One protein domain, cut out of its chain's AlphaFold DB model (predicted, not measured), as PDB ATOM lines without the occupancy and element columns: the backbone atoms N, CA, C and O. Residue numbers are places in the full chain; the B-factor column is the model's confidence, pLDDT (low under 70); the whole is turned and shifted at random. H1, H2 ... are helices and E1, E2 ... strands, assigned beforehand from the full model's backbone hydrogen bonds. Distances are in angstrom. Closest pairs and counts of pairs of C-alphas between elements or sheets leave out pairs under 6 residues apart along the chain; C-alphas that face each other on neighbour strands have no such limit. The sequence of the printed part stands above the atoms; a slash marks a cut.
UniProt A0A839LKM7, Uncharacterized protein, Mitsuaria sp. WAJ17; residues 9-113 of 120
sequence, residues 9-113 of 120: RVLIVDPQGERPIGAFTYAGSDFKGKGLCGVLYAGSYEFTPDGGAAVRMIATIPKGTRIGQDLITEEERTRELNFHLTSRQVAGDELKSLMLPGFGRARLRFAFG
ATOM      1  N   ARG A   9     147.625 134.863 122.058       78.50
ATOM      2  CA  ARG A   9     148.942 135.460 122.232       78.50
ATOM      3  C   ARG A   9     148.998 136.101 123.604       78.50
ATOM      4  O   ARG A   9     148.201 136.978 123.917       78.50
ATOM      5  N   VAL A  10     149.960 135.667 124.409       84.00
ATOM      6  CA  VAL A  10     150.278 136.316 125.680       84.00
ATOM      7  C   VAL A  10     151.628 136.999 125.528       84.00
ATOM      8  O   VAL A  10     152.622 136.351 125.190       84.00
ATOM      9  N   LEU A  11     151.652 138.310 125.736       86.62
ATOM     10  CA  LEU A  11     152.826 139.157 125.549       86.62
ATOM     11  C   LEU A  11     153.287 139.691 126.906       86.62
ATOM     12  O   LEU A  11     152.465 140.169 127.682       86.62
ATOM     13  N   ILE A  12     154.588 139.634 127.185       86.38
ATOM     14  CA  ILE A  12     155.220 140.422 128.247       86.38
ATOM     15  C   ILE A  12     155.417 141.834 127.714       86.38
ATOM     16  O   ILE A  12     155.926 142.009 126.608       86.38
ATOM     17  N   VAL A  13     155.043 142.818 128.524       87.00
ATOM     18  CA  VAL A  13     155.279 144.237 128.259       87.00
ATOM     19  C   VAL A  13     156.310 144.751 129.258       87.00
ATOM     20  O   VAL A  13     156.045 144.799 130.464       87.00
ATOM     21  N   ASP A  14     157.487 145.115 128.761       84.44
ATOM     22  CA  ASP A  14     158.592 145.695 129.527       84.44
ATOM     23  C   ASP A  14     159.070 147.016 128.880       84.44
ATOM     24  O   ASP A  14     158.553 147.401 127.828       84.44
ATOM     25  N   PRO A  15     159.981 147.787 129.509       85.06
ATOM     26  CA  PRO A  15     160.453 149.053 128.941       85.06
ATOM     27  C   PRO A  15     161.102 148.931 127.554       85.06
ATOM     28  O   PRO A  15     161.223 149.935 126.859       85.06
ATOM     29  N   GLN A  16     161.538 147.732 127.159       83.69
ATOM     30  CA  GLN A  16     162.142 147.458 125.859       83.69
ATOM     31  C   GLN A  16     161.097 147.138 124.778       83.69
ATOM     32  O   GLN A  16     161.424 147.183 123.593       83.69
ATOM     33  N   GLY A  17     159.849 146.855 125.163       87.44
ATOM     34  CA  GLY A  17     158.719 146.679 124.256       87.44
ATOM     35  C   GLY A  17     157.823 145.496 124.620       87.44
ATOM     36  O   GLY A  17     157.800 145.008 125.752       87.44
ATOM     37  N   GLU A  18     157.048 145.036 123.636       89.25
ATOM     38  CA  GLU A  18     156.223 143.835 123.769       89.25
ATOM     39  C   GLU A  18     156.943 142.627 123.176       89.25
ATOM     40  O   GLU A  18     157.412 142.655 122.037       89.25
ATOM     41  N   ARG A  19     156.992 141.531 123.934       85.31
ATOM     42  CA  ARG A  19     157.570 140.263 123.481       85.31
ATOM     43  C   ARG A  19     156.681 139.088 123.872       85.31
ATOM     44  O   ARG A  19     156.159 139.068 124.985       85.31
ATOM     45  N   PRO A  20     156.494 138.086 123.004       84.50
ATOM     46  CA  PRO A  20     155.673 136.931 123.338       84.50
ATOM     47  C   PRO A  20     156.257 136.151 124.519       84.50
ATOM     48  O   PRO A  20     157.465 135.921 124.587       84.50
ATOM     49  N   ILE A  21     155.386 135.693 125.427       81.69
ATOM     50  CA  ILE A  21     155.754 134.663 126.409       81.69
ATOM     51  C   ILE A  21     156.098 133.369 125.679       81.69
ATOM     52  O   ILE A  21     156.967 132.633 126.123       81.69
ATOM     53  N   GLY A  22     155.405 133.057 124.586       79.44
ATOM     54  CA  GLY A  22     155.569 131.794 123.883       79.44
ATOM     55  C   GLY A  22     154.557 131.590 122.776       79.44
ATOM     56  O   GLY A  22     153.808 132.501 122.420       79.44
ATOM     57  N   ALA A  23     154.536 130.367 122.258       77.56
ATOM     58  CA  ALA A  23     153.549 129.914 121.290       77.56
ATOM     59  C   ALA A  23     152.507 129.044 121.998       77.56
ATOM     60  O   ALA A  23     152.857 128.000 122.556       77.56
ATOM     61  N   PHE A  24     151.241 129.469 121.960       82.12
ATOM     62  CA  PHE A  24     150.109 128.729 122.515       82.12
ATOM     63  C   PHE A  24     149.127 128.360 121.405       82.12
ATOM     64  O   PHE A  24     148.742 129.195 120.586       82.12
ATOM     65  N   THR A  25     148.718 127.100 121.404       80.12
ATOM     66  CA  THR A  25     147.602 126.575 120.614       80.12
ATOM     67  C   THR A  25     146.422 126.362 121.539       80.12
ATOM     68  O   THR A  25     146.631 125.945 122.682       80.12
ATOM     69  N   TYR A  26     145.205 126.569 121.056       76.50
ATOM     70  CA  TYR A  26     144.020 126.234 121.827       76.50
ATOM     71  C   TYR A  26     142.960 125.533 120.984       76.50
ATOM     72  O   TYR A  26     142.956 125.621 119.758       76.50
ATOM     73  N   ALA A  27     142.098 124.788 121.668       77.44
ATOM     74  CA  ALA A  27     140.963 124.081 121.102       77.44
ATOM     75  C   ALA A  27     139.772 124.290 122.043       77.44
ATOM     76  O   ALA A  27     139.782 123.819 123.180       77.44
ATOM     77  N   GLY A  28     138.766 125.040 121.590       80.56
ATOM     78  CA  GLY A  28     137.699 125.503 122.477       80.56
ATOM     79  C   GLY A  28     138.259 126.387 123.596       80.56
ATOM     80  O   GLY A  28     138.966 127.352 123.320       80.56
ATOM     81  N   SER A  29     137.952 126.043 124.846       83.50
ATOM     82  CA  SER A  29     138.417 126.742 126.052       83.50
ATOM     83  C   SER A  29     139.817 126.340 126.523       83.50
ATOM     84  O   SER A  29     140.360 126.994 127.411       83.50
ATOM     85  N   ASP A  30     140.398 125.272 125.974       89.12
ATOM     86  CA  ASP A  30     141.648 124.695 126.471       89.12
ATOM     87  C   ASP A  30     142.843 125.179 125.659       89.12
ATOM     88  O   ASP A  30     142.822 125.140 124.429       89.12
ATOM     89  N   PHE A  31     143.923 125.569 126.330       87.12
ATOM     90  CA  PHE A  31     145.165 126.007 125.704       87.12
ATOM     91  C   PHE A  31     146.367 125.202 126.187       87.12
ATOM     92  O   PHE A  31     146.438 124.733 127.322       87.12
ATOM     93  N   LYS A  32     147.367 125.087 125.317       90.44
ATOM     94  CA  LYS A  32     148.682 124.539 125.642       90.44
ATOM     95  C   LYS A  32     149.762 125.217 124.822       90.44
ATOM     96  O   LYS A  32     149.518 125.637 123.693       90.44
ATOM     97  N   GLY A  33     150.966 125.306 125.360       88.19
ATOM     98  CA  GLY A  33     152.054 125.970 124.668       88.19
ATOM     99  C   GLY A  33     153.392 125.851 125.363       88.19
ATOM    100  O   GLY A  33     153.494 125.412 126.507       88.19
ATOM    101  N   LYS A  34     154.425 126.277 124.643       87.19
ATOM    102  CA  LYS A  34     155.783 126.386 125.168       87.19
ATOM    103  C   LYS A  34     156.150 127.858 125.257       87.19
ATOM    104  O   LYS A  34     156.113 128.579 124.259       87.19
ATOM    105  N   GLY A  35     156.473 128.283 126.469       83.19
ATOM    106  CA  GLY A  35     156.928 129.620 126.790       83.19
ATOM    107  C   GLY A  35     158.443 129.783 126.756       83.19
ATOM    108  O   GLY A  35     159.201 128.888 126.368       83.19
ATOM    109  N   LEU A  36     158.875 130.960 127.201       79.88
ATOM    110  CA  LEU A  36     160.270 131.323 127.402       79.88
ATOM    111  C   LEU A  36     160.993 130.294 128.280       79.88
ATOM    112  O   LEU A  36     160.401 129.654 129.149       79.88
ATOM    113  N   CYS A  37     162.291 130.127 128.023       80.31
ATOM    114  CA  CYS A  37     163.159 129.130 128.662       80.31
ATOM    115  C   CYS A  37     162.641 127.680 128.595       80.31
ATOM    116  O   CYS A  37     163.184 126.802 129.253       80.31
ATOM    117  N   GLY A  38     161.626 127.410 127.770       84.19
ATOM    118  CA  GLY A  38     161.044 126.089 127.605       84.19
ATOM    119  C   GLY A  38     160.018 125.687 128.659       84.19
ATOM    120  O   GLY A  38     159.647 124.516 128.678       84.19
ATOM    121  N   VAL A  39     159.528 126.631 129.472       87.69
ATOM    122  CA  VAL A  39     158.408 126.385 130.391       87.69
ATOM    123  C   VAL A  39     157.186 125.946 129.590       87.69
ATOM    124  O   VAL A  39     156.802 126.596 128.617       87.69
ATOM    125  N   LEU A  40     156.585 124.831 129.981       90.38
ATOM    126  CA  LEU A  40     155.381 124.306 129.355       90.38
ATOM    127  C   LEU A  40     154.168 124.849 130.094       90.38
ATOM    128  O   LEU A  40     154.135 124.860 131.320       90.38
ATOM    129  N   TYR A  41     153.168 125.284 129.345       89.50
ATOM    130  CA  TYR A  41     151.912 125.764 129.891       89.50
ATOM    131  C   TYR A  41     150.770 124.942 129.318       89.50
ATOM    132  O   TYR A  41     150.733 124.685 128.112       89.50
ATOM    133  N   ALA A  42     149.827 124.574 130.168       91.44
ATOM    134  CA  ALA A  42     148.560 123.978 129.775       91.44
ATOM    135  C   ALA A  42     147.465 124.513 130.690       91.44
ATOM    136  O   ALA A  42     147.708 124.748 131.871       91.44
ATOM    137  N   GLY A  43     146.271 124.733 130.170       91.62
ATOM    138  CA  GLY A  43     145.210 125.315 130.967       91.62
ATOM    139  C   GLY A  43     143.925 125.486 130.196       91.62
ATOM    140  O   GLY A  43     143.789 125.007 129.073       91.62
ATOM    141  N   SER A  44     142.999 126.199 130.813       90.75
ATOM    142  CA  SER A  44     141.731 126.558 130.212       90.75
ATOM    143  C   SER A  44     141.281 127.940 130.659       90.75
ATOM    144  O   SER A  44     141.781 128.501 131.643       90.75
ATOM    145  N   TYR A  45     140.346 128.509 129.910       88.50
ATOM    146  CA  TYR A  45     139.671 129.738 130.288       88.50
ATOM    147  C   TYR A  45     138.166 129.640 130.059       88.50
ATOM    148  O   TYR A  45     137.698 128.944 129.164       88.50
ATOM    149  N   GLU A  46     137.412 130.388 130.852       91.00
ATOM    150  CA  GLU A  46     135.967 130.518 130.722       91.00
ATOM    151  C   GLU A  46     135.597 131.999 130.772       91.00
ATOM    152  O   GLU A  46     136.016 132.711 131.689       91.00
ATOM    153  N   PHE A  47     134.844 132.479 129.778       89.62
ATOM    154  CA  PHE A  47     134.354 133.856 129.781       89.62
ATOM    155  C   PHE A  47     133.288 134.039 130.859       89.62
ATOM    156  O   PHE A  47     132.389 133.215 131.013       89.62
ATOM    157  N   THR A  48     133.376 135.142 131.591       90.81
ATOM    158  CA  THR A  48     132.402 135.514 132.615       90.81
ATOM    159  C   THR A  48     131.313 136.421 132.022       90.81
ATOM    160  O   THR A  48     131.548 137.082 131.007       90.81
ATOM    161  N   PRO A  49     130.106 136.489 132.624       90.94
ATOM    162  CA  PRO A  49     128.985 137.264 132.073       90.94
ATOM    163  C   PRO A  49     129.248 138.768 131.897       90.94
ATOM    164  O   PRO A  49     128.595 139.421 131.091       90.94
ATOM    165  N   ASP A  50     130.206 139.323 132.637       90.19
ATOM    166  CA  ASP A  50     130.660 140.715 132.551       90.19
ATOM    167  C   ASP A  50     131.700 140.955 131.435       90.19
ATOM    168  O   ASP A  50     132.256 142.050 131.316       90.19
ATOM    169  N   GLY A  51     131.975 139.939 130.610       87.69
ATOM    170  CA  GLY A  51     132.941 139.990 129.514       87.69
ATOM    171  C   GLY A  51     134.395 139.786 129.947       87.69
ATOM    172  O   GLY A  51     135.295 139.953 129.126       87.69
ATOM    173  N   GLY A  52     134.642 139.456 131.218       92.31
ATOM    174  CA  GLY A  52     135.942 138.994 131.702       92.31
ATOM    175  C   GLY A  52     136.207 137.521 131.379       92.31
ATOM    176  O   GLY A  52     135.463 136.881 130.639       92.31
ATOM    177  N   ALA A  53     137.278 136.960 131.943       91.69
ATOM    178  CA  ALA A  53     137.585 135.535 131.831       91.69
ATOM    179  C   ALA A  53     138.236 134.978 133.103       91.69
ATOM    180  O   ALA A  53     139.178 135.558 133.642       91.69
ATOM    181  N   ALA A  54     137.774 133.826 133.581       93.00
ATOM    182  CA  ALA A  54     138.474 133.034 134.588       93.00
ATOM    183  C   ALA A  54     139.469 132.097 133.895       93.00
ATOM    184  O   ALA A  54     139.093 131.369 132.985       93.00
ATOM    185  N   VAL A  55     140.732 132.107 134.323       91.50
ATOM    186  CA  VAL A  55     141.813 131.320 133.721       91.50
ATOM    187  C   VAL A  55     142.411 130.379 134.760       91.50
ATOM    188  O   VAL A  55     142.782 130.807 135.857       91.50
ATOM    189  N   ARG A  56     142.541 129.105 134.386       93.25
ATOM    190  CA  ARG A  56     143.254 128.073 135.144       93.25
ATOM    191  C   ARG A  56     144.433 127.598 134.316       93.25
ATOM    192  O   ARG A  56     144.260 127.196 133.173       93.25
ATOM    193  N   MET A  57     145.632 127.658 134.875       90.25
ATOM    194  CA  MET A  57     146.856 127.360 134.143       90.25
ATOM    195  C   MET A  57     147.819 126.557 135.000       90.25
ATOM    196  O   MET A  57     148.100 126.907 136.139       90.25
ATOM    197  N   ILE A  58     148.382 125.517 134.412       92.50
ATOM    198  CA  ILE A  58     149.500 124.753 134.937       92.50
ATOM    199  C   ILE A  58     150.743 125.186 134.169       92.50
ATOM    200  O   ILE A  58     150.766 125.152 132.940       92.50
ATOM    201  N   ALA A  59     151.773 125.601 134.900       91.75
ATOM    202  CA  ALA A  59     153.098 125.868 134.367       91.75
ATOM    203  C   ALA A  59     154.067 124.793 134.868       91.75
ATOM    204  O   ALA A  59     154.282 124.664 136.075       91.75
ATOM    205  N   THR A  60     154.670 124.057 133.944       92.88
ATOM    206  CA  THR A  60     155.701 123.055 134.215       92.88
ATOM    207  C   THR A  60     157.044 123.614 133.777       92.88
ATOM    208  O   THR A  60     157.256 123.898 132.599       92.88
ATOM    209  N   ILE A  61     157.946 123.796 134.735       91.06
ATOM    210  CA  ILE A  61     159.329 124.212 134.522       91.06
ATOM    211  C   ILE A  61     160.170 122.935 134.431       91.06
ATOM    212  O   ILE A  61     160.364 122.290 135.465       91.06
ATOM    213  N   PRO A  62     160.677 122.556 133.245       91.81
ATOM    214  CA  PRO A  62     161.498 121.360 133.104       91.81
ATOM    215  C   PRO A  62     162.780 121.440 133.935       91.81
ATOM    216  O   PRO A  62     163.287 122.533 134.217       91.81
ATOM    217  N   LYS A  63     163.366 120.285 134.251       92.94
ATOM    218  CA  LYS A  63     164.752 120.210 134.733       92.94
ATOM    219  C   LYS A  63     165.716 120.814 133.701       92.94
ATOM    220  O   LYS A  63     165.543 120.622 132.500       92.94
ATOM    221  N   GLY A  64     166.747 121.516 134.166       89.56
ATOM    222  CA  GLY A  64     167.753 122.159 133.319       89.56
ATOM    223  C   GLY A  64     167.302 123.486 132.697       89.56
ATOM    224  O   GLY A  64     168.009 124.041 131.858       89.56
ATOM    225  N   THR A  65     166.146 124.019 133.100       88.25
ATOM    226  CA  THR A  65     165.664 125.331 132.648       88.25
ATOM    227  C   THR A  65     166.564 126.421 133.219       88.25
ATOM    228  O   THR A  65     166.733 126.512 134.434       88.25
ATOM    229  N   ARG A  66     167.111 127.281 132.354       84.31
ATOM    230  CA  ARG A  66     167.920 128.436 132.762       84.31
ATOM    231  C   ARG A  66     167.033 129.532 133.375       84.31
ATOM    232  O   ARG A  66     166.146 130.049 132.698       84.31
ATOM    233  N   ILE A  67     167.296 129.891 134.633       77.00
ATOM    234  CA  ILE A  67     166.557 130.906 135.421       77.00
ATOM    235  C   ILE A  67     167.433 132.101 135.842       77.00
ATOM    236  O   ILE A  67     167.037 132.925 136.660       77.00
ATOM    237  N   GLY A  68     168.636 132.198 135.281       71.75
ATOM    238  CA  GLY A  68     169.603 133.268 135.506       71.75
ATOM    239  C   GLY A  68     170.822 133.065 134.610       71.75
ATOM    240  O   GLY A  68     170.844 132.130 133.810       71.75
ATOM    241  N   GLN A  69     171.836 133.921 134.738       79.56
ATOM    242  CA  GLN A  69     173.064 133.804 133.943       79.56
ATOM    243  C   GLN A  69     173.743 132.438 134.152       79.56
ATOM    244  O   GLN A  69     174.058 131.769 133.169       79.56
ATOM    245  N   ASP A  70     173.802 131.975 135.405       84.75
ATOM    246  CA  ASP A  70     174.504 130.744 135.803       84.75
ATOM    247  C   ASP A  70     173.636 129.786 136.641       84.75
ATOM    248  O   ASP A  70     174.144 128.898 137.322       84.75
ATOM    249  N   LEU A  71     172.309 129.959 136.615       83.75
ATOM    250  CA  LEU A  71     171.375 129.155 137.408       83.75
ATOM    251  C   LEU A  71     170.469 128.317 136.507       83.75
ATOM    252  O   LEU A  71     169.811 128.845 135.602       83.75
ATOM    253  N   ILE A  72     170.398 127.019 136.800       89.38
ATOM    254  CA  ILE A  72     169.482 126.066 136.172       89.38
ATOM    255  C   ILE A  72     168.620 125.377 137.227       89.38
ATOM    256  O   ILE A  72     169.010 125.265 138.387       89.38
ATOM    257  N   THR A  73     167.449 124.891 136.834       87.75
ATOM    258  CA  THR A  73     166.632 124.035 137.699       87.75
ATOM    259  C   THR A  73     167.230 122.630 137.814       87.75
ATOM    260  O   THR A  73     167.569 122.001 136.812       87.75
ATOM    261  N   GLU A  74     167.336 122.104 139.034       92.62
ATOM    262  CA  GLU A  74     167.857 120.746 139.277       92.62
ATOM    263  C   GLU A  74     166.796 119.650 139.104       92.62
ATOM    264  O   GLU A  74     167.117 118.491 138.823       92.62
ATOM    265  N   GLU A  75     165.527 120.031 139.208       93.38
ATOM    266  CA  GLU A  75     164.358 119.164 139.110       93.38
ATOM    267  C   GLU A  75     163.249 119.845 138.300       93.38
ATOM    268  O   GLU A  75     163.239 121.068 138.125       93.38
ATOM    269  N   GLU A  76     162.314 119.040 137.801       93.69
ATOM    270  CA  GLU A  76     161.083 119.561 137.221       93.69
ATOM    271  C   GLU A  76     160.166 120.084 138.331       93.69
ATOM    272  O   GLU A  76     160.038 119.470 139.391       93.69
ATOM    273  N   ARG A  77     159.516 121.224 138.089       90.62
ATOM    274  CA  ARG A  77     158.549 121.801 139.029       90.62
ATOM    275  C   ARG A  77     157.285 122.230 138.318       90.62
ATOM    276  O   ARG A  77     157.344 122.927 137.310       90.62
ATOM    277  N   THR A  78     156.149 121.910 138.921       92.19
ATOM    278  CA  THR A  78     154.833 122.301 138.417       92.19
ATOM    279  C   THR A  78     154.172 123.291 139.369       92.19
ATOM    280  O   THR A  78     154.272 123.168 140.593       92.19
ATOM    281  N   ARG A  79     153.517 124.311 138.814       89.88
ATOM    282  CA  ARG A  79     152.760 125.314 139.567       89.88
ATOM    283  C   ARG A  79     151.429 125.594 138.899       89.88
ATOM    284  O   ARG A  79     151.378 125.863 137.702       89.88
ATOM    285  N   GLU A  80     150.382 125.599 139.706       91.50
ATOM    286  CA  GLU A  80     149.064 126.062 139.294       91.50
ATOM    287  C   GLU A  80     148.937 127.572 139.491       91.50
ATOM    288  O   GLU A  80     149.418 128.147 140.471       91.50
ATOM    289  N   LEU A  81     148.281 128.214 138.535       89.44
ATOM    290  CA  LEU A  81     148.004 129.636 138.481       89.44
ATOM    291  C   LEU A  81     146.529 129.790 138.149       89.44
ATOM    292  O   LEU A  81     146.081 129.427 137.062       89.44
ATOM    293  N   ASN A  82     145.788 130.359 139.089       92.50
ATOM    294  CA  ASN A  82     144.381 130.674 138.917       92.50
ATOM    295  C   ASN A  82     144.232 132.189 138.996       92.50
ATOM    296  O   ASN A  82     144.659 132.809 139.973       92.50
ATOM    297  N   PHE A  83     143.681 132.802 137.953       92.88
ATOM    298  CA  PHE A  83     143.506 134.248 137.901       92.88
ATOM    299  C   PHE A  83     142.304 134.636 137.052       92.88
ATOM    300  O   PHE A  83     141.823 133.876 136.222       92.88
ATOM    301  N   HIS A  84     141.831 135.858 137.267       94.06
ATOM    302  CA  HIS A  84     140.748 136.448 136.500       94.06
ATOM    303  C   HIS A  84     141.266 137.600 135.631       94.06
ATOM    304  O   HIS A  84     142.126 138.373 136.076       94.06
ATOM    305  N   LEU A  85     140.748 137.703 134.413       93.31
ATOM    306  CA  LEU A  85     140.927 138.816 133.491       93.31
ATOM    307  C   LEU A  85     139.652 139.652 133.473       93.31
ATOM    308  O   LEU A  85     138.573 139.106 133.275       93.31
ATOM    309  N   THR A  86     139.780 140.964 133.640       95.06
ATOM    310  CA  THR A  86     138.658 141.885 133.419       95.06
ATOM    311  C   THR A  86     138.328 141.977 131.929       95.06
ATOM    312  O   THR A  86     139.164 141.655 131.082       95.06
ATOM    313  N   SER A  87     137.148 142.494 131.582       92.06
ATOM    314  CA  SER A  87     136.775 142.740 130.182       92.06
ATOM    315  C   SER A  87     137.771 143.637 129.437       92.06
ATOM    316  O   SER A  87     138.107 143.367 128.287       92.06
ATOM    317  N   ARG A  88     138.349 144.640 130.115       93.00
ATOM    318  CA  ARG A  88     139.432 145.476 129.563       93.00
ATOM    319  C   ARG A  88     140.735 144.707 129.329       93.00
ATOM    320  O   ARG A  88     141.436 144.973 128.360       93.00
ATOM    321  N   GLN A  89     141.065 143.740 130.184       92.62
ATOM    322  CA  GLN A  89     142.243 142.882 130.002       92.62
ATOM    323  C   GLN A  89     142.038 141.857 128.882       92.62
ATOM    324  O   GLN A  89     142.981 141.560 128.155       92.62
ATOM    325  N   VAL A  90     140.812 141.351 128.715       88.56
ATOM    326  CA  VAL A  90     140.422 140.490 127.586       88.56
ATOM    327  C   VAL A  90     140.479 141.257 126.262       88.56
ATOM    328  O   VAL A  90     140.996 140.728 125.280       88.56
ATOM    329  N   ALA A  91     140.007 142.507 126.241       86.50
ATOM    330  CA  ALA A  91     140.084 143.394 125.076       86.50
ATOM    331  C   ALA A  91     141.522 143.832 124.738       86.50
ATOM    332  O   ALA A  91     141.781 144.333 123.645       86.50
ATOM    333  N   GLY A  92     142.466 143.635 125.663       85.25
ATOM    334  CA  GLY A  92     143.856 144.055 125.513       85.25
ATOM    335  C   GLY A  92     144.111 145.529 125.842       85.25
ATOM    336  O   GLY A  92     145.231 145.992 125.624       85.25
ATOM    337  N   ASP A  93     143.126 146.247 126.388       88.12
ATOM    338  CA  ASP A  93     143.225 147.661 126.786       88.12
ATOM    339  C   ASP A  93     144.022 147.847 128.083       88.12
ATOM    340  O   ASP A  93     144.616 148.898 128.329       88.12
ATOM    341  N   GLU A  94     144.038 146.819 128.931       92.69
ATOM    342  CA  GLU A  94     144.705 146.840 130.226       92.69
ATOM    343  C   GLU A  94     145.644 145.641 130.394       92.69
ATOM    344  O   GLU A  94     145.362 144.520 129.969       92.69
ATOM    345  N   LEU A  95     146.779 145.872 131.057       92.81
ATOM    346  CA  LEU A  95     147.758 144.830 131.353       92.81
ATOM    347  C   LEU A  95     147.423 144.105 132.658       92.81
ATOM    348  O   LEU A  95     147.086 144.727 133.665       92.81
ATOM    349  N   LYS A  96     147.642 142.792 132.690       93.19
ATOM    350  CA  LYS A  96     147.570 141.981 133.910       93.19
ATOM    351  C   LYS A  96     148.953 141.834 134.534       93.19
ATOM    352  O   LYS A  96     149.886 141.402 133.867       93.19
ATOM    353  N   SER A  97     149.098 142.108 135.829       91.88
ATOM    354  CA  SER A  97     150.297 141.680 136.560       91.88
ATOM    355  C   SER A  97     150.116 140.251 137.069       91.88
ATOM    356  O   SER A  97     149.169 139.980 137.809       91.88
ATOM    357  N   LEU A  98     151.019 139.345 136.690       89.19
ATOM    358  CA  LEU A  98     151.001 137.945 137.114       89.19
ATOM    359  C   LEU A  98     152.400 137.503 137.553       89.19
ATOM    360  O   LEU A  98     153.400 137.895 136.955       89.19
ATOM    361  N   MET A  99     152.471 136.684 138.602       85.12
ATOM    362  CA  MET A  99     153.700 135.987 138.971       85.12
ATOM    363  C   MET A  99     153.841 134.754 138.078       85.12
ATOM    364  O   MET A  99     153.110 133.781 138.253       85.12
ATOM    365  N   LEU A 100     154.749 134.804 137.108       80.06
ATOM    366  CA  LEU A 100     155.030 133.690 136.216       80.06
ATOM    367  C   LEU A 100     156.116 132.787 136.826       80.06
ATOM    368  O   LEU A 100     157.208 133.266 137.150       80.06
ATOM    369  N   PRO A 101     155.860 131.477 136.972       70.56
ATOM    370  CA  PRO A 101     156.856 130.519 137.430       70.56
ATOM    371  C   PRO A 101     158.101 130.560 136.536       70.56
ATOM    372  O   PRO A 101     157.996 130.490 135.315       70.56
ATOM    373  N   GLY A 102     159.274 130.723 137.154       65.19
ATOM    374  CA  GLY A 102     160.559 130.849 136.454       65.19
ATOM    375  C   GLY A 102     160.895 132.250 135.925       65.19
ATOM    376  O   GLY A 102     162.024 132.460 135.501       65.19
ATOM    377  N   PHE A 103     159.965 133.212 135.983       66.12
ATOM    378  CA  PHE A 103     160.140 134.558 135.406       66.12
ATOM    379  C   PHE A 103     159.813 135.711 136.361       66.12
ATOM    380  O   PHE A 103     160.044 136.873 136.029       66.12
ATOM    381  N   GLY A 104     159.289 135.410 137.549       76.62
ATOM    382  CA  GLY A 104     158.915 136.433 138.514       76.62
ATOM    383  C   GLY A 104     157.664 137.199 138.083       76.62
ATOM    384  O   GLY A 104     156.815 136.698 137.343       76.62
ATOM    385  N   ARG A 105     157.506 138.421 138.592       87.31
ATOM    386  CA  ARG A 105     156.333 139.248 138.299       87.31
ATOM    387  C   ARG A 105     156.463 139.863 136.905       87.31
ATOM    388  O   ARG A 105     157.368 140.651 136.667       87.31
ATOM    389  N   ALA A 106     155.513 139.563 136.025       86.88
ATOM    390  CA  ALA A 106     155.435 140.101 134.672       86.88
ATOM    391  C   ALA A 106     154.157 140.931 134.469       86.88
ATOM    392  O   ALA A 106     153.142 140.698 135.133       86.88
ATOM    393  N   ARG A 107     154.206 141.902 133.549       92.12
ATOM    394  CA  ARG A 107     153.027 142.618 133.036       92.12
ATOM    395  C   ARG A 107     152.649 142.015 131.695       92.12
ATOM    396  O   ARG A 107     153.486 141.970 130.799       92.12
ATOM    397  N   LEU A 108     151.422 141.529 131.587       90.06
ATOM    398  CA  LEU A 108     150.972 140.695 130.488       90.06
ATOM    399  C   LEU A 108     149.844 141.364 129.715       90.06
ATOM    400  O   LEU A 108     148.892 141.852 130.325       90.06
ATOM    401  N   ARG A 109     149.931 141.329 128.386       91.25
ATOM    402  CA  ARG A 109     148.807 141.591 127.485       91.25
ATOM    403  C   ARG A 109     148.289 140.261 126.951       91.25
ATOM    404  O   ARG A 109     149.079 139.433 126.493       91.25
ATOM    405  N   PHE A 110     146.977 140.076 127.002       85.62
ATOM    406  CA  PHE A 110     146.298 138.935 126.399       85.62
ATOM    407  C   PHE A 110     145.659 139.405 125.096       85.62
ATOM    408  O   PHE A 110     144.911 140.375 125.085       85.62
ATOM    409  N   ALA A 111     145.996 138.743 123.996       79.56
ATOM    410  CA  ALA A 111     145.425 138.996 122.686       79.56
ATOM    411  C   ALA A 111     144.816 137.692 122.170       79.56
ATOM    412  O   ALA A 111     145.520 136.797 121.688       79.56
ATOM    413  N   PHE A 112     143.500 137.582 122.313       74.00
ATOM    414  CA  PHE A 112     142.716 136.513 121.712       74.00
ATOM    415  C   PHE A 112     142.628 136.805 120.210       74.00
ATOM    416  O   PHE A 112     142.097 137.838 119.803       74.00
ATOM    417  N   GLY A 113     143.255 135.965 119.383       62.00
ATOM    418  CA  GLY A 113     143.298 136.168 117.940       62.00
ATOM    419  C   GLY A 113     141.894 136.157 117.340       62.00
ATOM    420  O   GLY A 113     141.061 135.327 117.698       62.00
TER     421      GLY A 113
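Overview. This is residues 9 to 113 of the 120 residues of an uncharacterized protein of Mitsuaria sp. WAJ17 (UniProt A0A839LKM7). Two strongly twisted sheets lie partly face to face as a sandwich, their strands crossed at 52 degrees: a larger, curled sheet of E3 to E7 and a smaller one of E2, E1, E9 and E8. The short helix H1 sits where the chain passes from E7 to E8, and the long loop between E6 and E7 lies at one end of the longest axis. The printed part has 105 residues, with nine named strands and one named helix in the order E1 E2 E3 E4 E5 E6 E7 H1 E8 E9. Both sheets are antiparallel, ordered E3 E4 E5 E6 E7 and E2 E1 E9 E8, and the class is mostly strand. The whole is compact, with a radius of gyration of the C-alphas of 13.9 A and spans of 44 by 30 by 19 A.

Arrangement. The larger sheet is a meander, each strand the antiparallel neighbour of the one before: E3, residues 22 to 27, E4, 30 to 35, E5, 40 to 47, E6, 53 to 61, and E7, 77 to 85. Within hydrogen-bond range are N 25 and O 32 of the hairpin E3 and E4, 2.8 A, N 33 and O 41 of E4 and E5, 2.8 A, N 58 and O 42 of E5 and E6, 2.7 A, and N 81 and O 57 of E6 and E7, 2.7 A. The other sheet holds E2, residues 17 to 20, E1, 9 to 14, E9, 104 to 112, and E8, 96 to 100. N 12 and O 19 of E1 and E2 are 2.8 A apart, N 111 and O 9 of E9 and E1 2.8 A, and N 106 and O 98 of E9 and E8 2.8 A. E9 bends by 55 degrees at residue 107 and pairs with E8 over residues 104 to 108 and with E1 over 108 to 111. The two sheets form a sandwich, two sheets face to face, with their strands at 52 degrees. E2 runs on into E3 across one residue, at 50 degrees. H1, residues 87 to 90, only grazes both sheets; its closest C-alphas to E9 are those of Val 90 and Phe 110, 6.2 A. It is too short for an O i to N i+4 pair, and its one O i to N i+3 pair is within range.

Along the chain. E1 begins at C-alpha 9 (148.942, 135.460, 122.232), and E9 ends at C-alpha 112 (142.716, 136.513, 121.712). E7 measures 25.1 A, E6 24.7 A, E9 23.3 A and E5 23.1 A from first to last C-alpha.

Size, cuts and confidence. The C-alphas farthest apart are those of Pro 49 and Asp 70, 46.1 A. The printed part has no cut. The link E6 to E7, residues 62 to 76, is long; the other links are tight. Mean pLDDT of the printed part is 86.7; residues 102, 103 and 113 are under 70.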